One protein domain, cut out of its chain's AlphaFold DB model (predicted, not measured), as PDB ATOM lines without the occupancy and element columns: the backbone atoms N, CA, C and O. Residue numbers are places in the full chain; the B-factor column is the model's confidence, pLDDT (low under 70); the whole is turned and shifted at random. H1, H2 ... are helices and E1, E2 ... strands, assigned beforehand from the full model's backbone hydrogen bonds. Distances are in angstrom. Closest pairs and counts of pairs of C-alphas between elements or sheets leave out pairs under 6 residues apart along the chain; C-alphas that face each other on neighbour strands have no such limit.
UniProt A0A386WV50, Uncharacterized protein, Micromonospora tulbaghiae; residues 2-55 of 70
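What this domain is: This is residues 2 to 55 of the 70 residues of an uncharacterized protein of Micromonospora tulbaghiae (UniProt A0A386WV50). The model shows two antiparallel hairpins, E1 with E2 and E3 with E4, joined nearly end to end, each with one helix packed on it: H1 on the longer hairpin, mainly by E3, and H2 on the shorter one, mainly by E2. The helices lie far from each other at the two ends of the long axis, and E2 runs on into E3 across a break of 1 residue, at 66 degrees. The printed part has 54 residues, with two named helices and four named strands in the order H1, E1, E2, E3, E4, H2; the class is mixed, helices and strands. There are two sheets of two strands, E1 - E2 and E3 - E4, both antiparallel. The whole is only just compact, close to loose, with a radius of gyration of the C-alphas of 11.9 A and spans of 35 by 25 by 15 A.

How they stand to each other: H1, residues 2 to 11, comes closest to E3, residues 29 to 35, where the C-alphas of Ala 11 and Val 32 are 5.6 A apart. E1, residues 20 to 22, and E2, residues 25 to 27, form a hairpin at 138 degrees, with N 20 and O 27 within hydrogen-bond range at 2.9 A and N 27 and O 20 at 2.8 A. E2 and E3 meet only through their link. E3 and E4, residues 40 to 45, form a second hairpin at 157 degrees; N 30 and O 44 are within hydrogen-bond range at 2.7 A, and N 35 and O 40 at 2.8 A. The closest C-alphas of E2 and H2, residues 47 to 54, are those of Val 27 and Gly 49, 5.4 A apart; those of E1 and H2 are Val 22 and Ala 53, 5.8 A. H1 and H2 are apart, and E3 and H2 only just so, with closest C-alphas 8.5 A apart. In H1 and H2 every O i to N i+4 pair is within hydrogen-bond range.

Where its parts are: H1 begins at C-alpha 2, (222.228, 158.900, 160.108), and measures 14.4 A from first to last C-alpha. E1 and E2 have three residues each. E3 begins at C-alpha 29, (217.894, 139.593, 154.258), and measures 16.0 A; E4 measures 15.4 A. H2 measures 10.4 A and ends at C-alpha 54, (212.284, 127.658, 162.283).

The domain as a whole: The two C-alphas farthest apart are those of Leu 2 and Ala 55, 36.5 A. The printed part has no cut and no long link; H1 to E1 is short, with 8 residues between them, and the other four links are tight. Mean pLDDT of the printed part is 79.8; residues 3 to 4 and 11 to 18 are under 70.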
ATOM      1  N   LEU A   2     221.829 160.299 159.816       74.69
ATOM      2  CA  LEU A   2     222.228 158.900 160.108       74.69
ATOM      3  C   LEU A   2     221.272 157.747 159.694       74.69
ATOM      4  O   LEU A   2     221.751 156.681 159.328       74.69
ATOM      5  N   ARG A   3     219.941 157.916 159.759       69.12
ATOM      6  CA  ARG A   3     218.978 156.810 159.543       69.12
ATOM      7  C   ARG A   3     218.797 156.430 158.070       69.12
ATOM      8  O   ARG A   3     218.824 155.253 157.735       69.12
ATOM      9  N   SER A   4     218.627 157.422 157.197       68.50
ATOM     10  CA  SER A   4     218.469 157.207 155.751       68.50
ATOM     11  C   SER A   4     219.743 156.631 155.135       68.50
ATOM     12  O   SER A   4     219.667 155.735 154.299       68.50
ATOM     13  N   ASP A   5     220.899 157.087 155.619       77.62
ATOM     14  CA  ASP A   5     222.208 156.588 155.196       77.62
ATOM     15  C   ASP A   5     222.413 155.131 155.632       77.62
ATOM     16  O   ASP A   5     222.919 154.326 154.858       77.62
ATOM     17  N   LEU A   6     221.962 154.762 156.839       73.75
ATOM     18  CA  LEU A   6     222.032 153.385 157.332       73.75
ATOM     19  C   LEU A   6     221.136 152.435 156.524       73.75
ATOM     20  O   LEU A   6     221.578 151.351 156.161       73.75
ATOM     21  N   VAL A   7     219.910 152.844 156.187       73.06
ATOM     22  CA  VAL A   7     219.006 152.045 155.334       73.06
ATOM     23  C   VAL A   7     219.600 151.858 153.940       73.06
ATOM     24  O   VAL A   7     219.637 150.738 153.441       73.06
ATOM     25  N   ALA A   8     220.117 152.929 153.333       73.81
ATOM     26  CA  ALA A   8     220.759 152.861 152.023       73.81
ATOM     27  C   ALA A   8     222.026 151.988 152.043       73.81
ATOM     28  O   ALA A   8     222.268 151.224 151.110       73.81
ATOM     29  N   LEU A   9     222.812 152.059 153.122       78.19
ATOM     30  CA  LEU A   9     224.009 151.242 153.304       78.19
ATOM     31  C   LEU A   9     223.665 149.759 153.448       78.19
ATOM     32  O   LEU A   9     224.345 148.928 152.855       78.19
ATOM     33  N   LEU A  10     222.617 149.424 154.202       75.56
ATOM     34  CA  LEU A  10     222.156 148.046 154.366       75.56
ATOM     35  C   LEU A  10     221.530 147.495 153.075       75.56
ATOM     36  O   LEU A  10     221.826 146.366 152.706       75.56
ATOM     37  N   ALA A  11     220.745 148.298 152.351       69.69
ATOM     38  CA  ALA A  11     220.139 147.907 151.076       69.69
ATOM     39  C   ALA A  11     221.161 147.741 149.932       69.69
ATOM     40  O   ALA A  11     220.918 147.001 148.985       69.69
ATOM     41  N   GLY A  12     222.301 148.439 149.997       68.50
ATOM     42  CA  GLY A  12     223.368 148.363 148.992       68.50
ATOM     43  C   GLY A  12     224.369 147.218 149.192       68.50
ATOM     44  O   GLY A  12     225.229 147.003 148.335       68.50
ATOM     45  N   ARG A  13     224.301 146.497 150.317       68.06
ATOM     46  CA  ARG A  13     225.189 145.368 150.627       68.06
ATOM     47  C   ARG A  13     224.654 144.099 149.955       68.06
ATOM     48  O   ARG A  13     223.487 143.767 150.105       68.06
ATOM     49  N   ARG A  14     225.510 143.385 149.216       55.47
ATOM     50  CA  ARG A  14     225.160 142.099 148.586       55.47
ATOM     51  C   ARG A  14     225.228 140.962 149.606       55.47
ATOM     52  O   ARG A  14     226.218 140.891 150.328       55.47
ATOM     53  N   ASP A  15     224.201 140.114 149.598       55.72
ATOM     54  CA  ASP A  15     223.967 138.730 150.075       55.72
ATOM     55  C   ASP A  15     224.765 138.089 151.236       55.72
ATOM     56  O   ASP A  15     224.404 136.998 151.660       55.72
ATOM     57  N   ASN A  16     225.817 138.689 151.802       50.72
ATOM     58  CA  ASN A  16     226.665 138.039 152.814       50.72
ATOM     59  C   ASN A  16     227.207 138.957 153.924       50.72
ATOM     60  O   ASN A  16     227.732 138.453 154.920       50.72
ATOM     61  N   ASP A  17     227.074 140.279 153.803       65.06
ATOM     62  CA  ASP A  17     227.603 141.211 154.815       65.06
ATOM     63  C   ASP A  17     226.651 141.438 155.999       65.06
ATOM     64  O   ASP A  17     227.081 141.829 157.085       65.06
ATOM     65  N   VAL A  18     225.356 141.204 155.791       69.75
ATOM     66  CA  VAL A  18     224.314 141.307 156.814       69.75
ATOM     67  C   VAL A  18     223.573 139.984 156.810       69.75
ATOM     68  O   VAL A  18     223.014 139.585 155.797       69.75
ATOM     69  N   VAL A  19     223.601 139.289 157.938       74.69
ATOM     70  CA  VAL A  19     222.899 138.021 158.143       74.69
ATOM     71  C   VAL A  19     222.121 138.115 159.442       74.69
ATOM     72  O   VAL A  19     222.608 138.689 160.420       74.69
ATOM     73  N   VAL A  20     220.922 137.548 159.466       83.38
ATOM     74  CA  VAL A  20     220.144 137.414 160.696       83.38
ATOM     75  C   VAL A  20     220.308 135.992 161.204       83.38
ATOM     76  O   VAL A  20     220.139 135.034 160.456       83.38
ATOM     77  N   ASN A  21     220.699 135.852 162.469       85.44
ATOM     78  CA  ASN A  21     220.785 134.551 163.117       85.44
ATOM     79  C   ASN A  21     219.413 134.193 163.698       85.44
ATOM     80  O   ASN A  21     218.926 134.886 164.592       85.44
ATOM     81  N   VAL A  22     218.812 133.120 163.188       85.25
ATOM     82  CA  VAL A  22     217.553 132.555 163.677       85.25
ATOM     83  C   VAL A  22     217.831 131.113 164.076       85.25
ATOM     84  O   VAL A  22     218.206 130.304 163.235       85.25
ATOM     85  N   GLY A  23     217.717 130.794 165.367       83.19
ATOM     86  CA  GLY A  23     217.911 129.420 165.848       83.19
ATOM     87  C   GLY A  23     219.293 128.810 165.556       83.19
ATOM     88  O   GLY A  23     219.406 127.596 165.500       83.19
ATOM     89  N   GLY A  24     220.340 129.619 165.342       83.06
ATOM     90  CA  GLY A  24     221.682 129.145 164.968       83.06
ATOM     91  C   GLY A  24     221.951 129.124 163.459       83.06
ATOM     92  O   GLY A  24     223.097 128.953 163.046       83.06
ATOM     93  N   ILE A  25     220.934 129.364 162.632       83.38
ATOM     94  CA  ILE A  25     221.037 129.384 161.171       83.38
ATOM     95  C   ILE A  25     221.146 130.829 160.676       83.38
ATOM     96  O   ILE A  25     220.444 131.733 161.137       83.38
ATOM     97  N   ARG A  26     222.061 131.062 159.727       85.81
ATOM     98  CA  ARG A  26     222.248 132.367 159.078       85.81
ATOM     99  C   ARG A  26     221.230 132.510 157.951       85.81
ATOM    100  O   ARG A  26     221.326 131.801 156.956       85.81
ATOM    101  N   VAL A  27     220.304 133.451 158.097       85.88
ATOM    102  CA  VAL A  27     219.294 133.785 157.087       85.88
ATOM    103  C   VAL A  27     219.662 135.113 156.430       85.88
ATOM    104  O   VAL A  27     219.970 136.096 157.114       85.88
ATOM    105  N   ALA A  28     219.665 135.135 155.099       83.12
ATOM    106  CA  ALA A  28     219.947 136.340 154.332       83.12
ATOM    107  C   ALA A  28     218.732 137.292 154.342       83.12
ATOM    108  O   ALA A  28     217.590 136.834 154.234       83.12
ATOM    109  N   PRO A  29     218.945 138.612 154.472       85.12
ATOM    110  CA  PRO A  29     217.894 139.593 154.258       85.12
ATOM    111  C   PRO A  29     217.563 139.694 152.760       85.12
ATOM    112  O   PRO A  29     218.443 139.918 151.936       85.12
ATOM    113  N   ALA A  30     216.284 139.564 152.423       84.31
ATOM    114  CA  ALA A  30     215.724 139.776 151.090       84.31
ATOM    115  C   ALA A  30     215.340 141.248 150.836       84.31
ATOM    116  O   ALA A  30     215.234 141.680 149.688       84.31
ATOM    117  N   GLY A  31     215.134 142.031 151.899       84.00
ATOM    118  CA  GLY A  31     214.735 143.433 151.811       84.00
ATOM    119  C   GLY A  31     215.094 144.226 153.063       84.00
ATOM    120  O   GLY A  31     215.229 143.673 154.155       84.00
ATOM    121  N   VAL A  32     215.267 145.539 152.905       85.81
ATOM    122  CA  VAL A  32     215.543 146.463 154.010       85.81
ATOM    123  C   VAL A  32     214.722 147.728 153.820       85.81
ATOM    124  O   VAL A  32     214.834 148.398 152.792       85.81
ATOM    125  N   TRP A  33     213.941 148.102 154.828       84.50
ATOM    126  CA  TRP A  33     213.222 149.376 154.837       84.50
ATOM    127  C   TRP A  33     213.177 149.997 156.238       84.50
ATOM    128  O   TRP A  33     213.592 149.398 157.235       84.50
ATOM    129  N   TYR A  34     212.672 151.223 156.320       82.69
ATOM    130  CA  TYR A  34     212.519 151.950 157.575       82.69
ATOM    131  C   TYR A  34     211.045 152.138 157.922       82.69
ATOM    132  O   TYR A  34     210.267 152.658 157.121       82.69
ATOM    133  N   CYS A  35     210.687 151.762 159.146       83.81
ATOM    134  CA  CYS A  35     209.376 151.986 159.732       83.81
ATOM    135  C   CYS A  35     209.420 153.230 160.630       83.81
ATOM    136  O   CYS A  35     210.042 153.234 161.694       83.81
ATOM    137  N   SER A  36     208.719 154.289 160.217       83.44
ATOM    138  CA  SER A  36     208.673 155.560 160.950       83.44
ATOM    139  C   SER A  36     207.859 155.486 162.239       83.44
ATOM    140  O   SER A  36     208.195 156.163 163.206       83.44
ATOM    141  N   THR A  37     206.821 154.649 162.276       85.12
ATOM    142  CA  THR A  37     205.922 154.505 163.430       85.12
ATOM    143  C   THR A  37     206.633 153.932 164.661       85.12
ATOM    144  O   THR A  37     206.193 154.181 165.778       85.12
ATOM    145  N   GLY A  38     207.743 153.211 164.469       79.81
ATOM    146  CA  GLY A  38     208.541 152.627 165.551       79.81
ATOM    147  C   GLY A  38     209.982 153.129 165.650       79.81
ATOM    148  O   GLY A  38     210.688 152.668 166.539       79.81
ATOM    149  N   ASP A  39     210.422 154.025 164.755       83.12
ATOM    150  CA  ASP A  39     211.843 154.375 164.554       83.12
ATOM    151  C   ASP A  39     212.730 153.120 164.408       83.12
ATOM    152  O   ASP A  39     213.733 152.944 165.100       83.12
ATOM    153  N   GLN A  40     212.312 152.202 163.530       83.19
ATOM    154  CA  GLN A  40     212.918 150.877 163.366       83.19
ATOM    155  C   GLN A  40     213.382 150.648 161.930       83.19
ATOM    156  O   GLN A  40     212.710 151.027 160.971       83.19
ATOM    157  N   ILE A  41     214.512 149.961 161.788       83.31
ATOM    158  CA  ILE A  41     214.902 149.327 160.529       83.31
ATOM    159  C   ILE A  41     214.342 147.915 160.559       83.31
ATOM    160  O   ILE A  41     214.544 147.192 161.533       83.31
ATOM    161  N   VAL A  42     213.642 147.534 159.501       85.12
ATOM    162  CA  VAL A  42     213.077 146.195 159.367       85.12
ATOM    163  C   VAL A  42     213.792 145.500 158.218       85.12
ATOM    164  O   VAL A  42     214.039 146.099 157.167       85.12
ATOM    165  N   LEU A  43     214.154 144.248 158.477       86.81
ATOM    166  CA  LEU A  43     214.799 143.350 157.536       86.81
ATOM    167  C   LEU A  43     213.766 142.301 157.139       86.81
ATOM    168  O   LEU A  43     213.317 141.534 157.993       86.81
ATOM    169  N   ASP A  44     213.402 142.273 155.865       87.94
ATOM    170  CA  ASP A  44     212.653 141.156 155.311       87.94
ATOM    171  C   ASP A  44     213.640 140.016 155.099       87.94
ATOM    172  O   ASP A  44     214.701 140.218 154.510       87.94
ATOM    173  N   LEU A  45     213.327 138.835 155.618       87.62
ATOM    174  CA  LEU A  45     214.189 137.662 155.505       87.62
ATOM    175  C   LEU A  45     213.761 136.793 154.334       87.62
ATOM    176  O   LEU A  45     212.575 136.726 154.008       87.62
ATOM    177  N   ASP A  46     214.733 136.104 153.743       86.38
ATOM    178  CA  ASP A  46     214.451 135.060 152.769       86.38
ATOM    179  C   ASP A  46     213.507 134.000 153.379       86.38
ATOM    180  O   ASP A  46     213.834 133.412 154.420       86.38
ATOM    181  N   PRO A  47     212.316 133.772 152.791       87.81
ATOM    182  CA  PRO A  47     211.297 132.918 153.392       87.81
ATOM    183  C   PRO A  47     211.711 131.444 153.433       87.81
ATOM    184  O   PRO A  47     211.322 130.740 154.364       87.81
ATOM    185  N   GLU A  48     212.507 130.976 152.468       87.88
ATOM    186  CA  GLU A  48     213.000 129.596 152.439       87.88
ATOM    187  C   GLU A  48     214.028 129.368 153.554       87.88
ATOM    188  O   GLU A  48     213.878 128.450 154.364       87.88
ATOM    189  N   GLY A  49     215.018 130.257 153.670       84.94
ATOM    190  CA  GLY A  49     216.005 130.229 154.746       84.94
ATOM    191  C   GLY A  49     215.372 130.360 156.133       84.94
ATOM    192  O   GLY A  49     215.770 129.656 157.062       84.94
ATOM    193  N   LEU A  50     214.347 131.205 156.277       89.06
ATOM    194  CA  LEU A  50     213.608 131.341 157.531       89.06
ATOM    195  C   LEU A  50     212.817 130.072 157.880       89.06
ATOM    196  O   LEU A  50     212.807 129.668 159.041       89.06
ATOM    197  N   ALA A  51     212.176 129.427 156.903       89.94
ATOM    198  CA  ALA A  51     211.442 128.183 157.128       89.94
ATOM    199  C   ALA A  51     212.365 127.050 157.604       89.94
ATOM    200  O   ALA A  51     212.005 126.318 158.523       89.94
ATOM    201  N   ILE A  52     213.570 126.947 157.031       87.56
ATOM    202  CA  ILE A  52     214.602 125.999 157.477       87.56
ATOM    203  C   ILE A  52     215.041 126.321 158.911       87.56
ATOM    204  O   ILE A  52     215.140 125.421 159.739       87.56
ATOM    205  N   ALA A  53     215.257 127.603 159.222       86.81
ATOM    206  CA  ALA A  53     215.702 128.047 160.541       86.81
ATOM    207  C   ALA A  53     214.676 127.838 161.666       86.81
ATOM    208  O   ALA A  53     215.051 127.707 162.830       86.81
ATOM    209  N   LEU A  54     213.384 127.837 161.333       88.75
ATOM    210  CA  LEU A  54     212.284 127.658 162.283       88.75
ATOM    211  C   LEU A  54     211.770 126.217 162.359       88.75
ATOM    212  O   LEU A  54     210.889 125.937 163.177       88.75
ATOM    213  N   ALA A  55     212.269 125.316 161.514       85.94
ATOM    214  CA  ALA A  55     211.872 123.920 161.555       85.94
ATOM    215  C   ALA A  55     212.270 123.312 162.919       85.94
ATOM    216  O   ALA A  55     213.437 123.404 163.303       85.94
TER     217      ALA A  55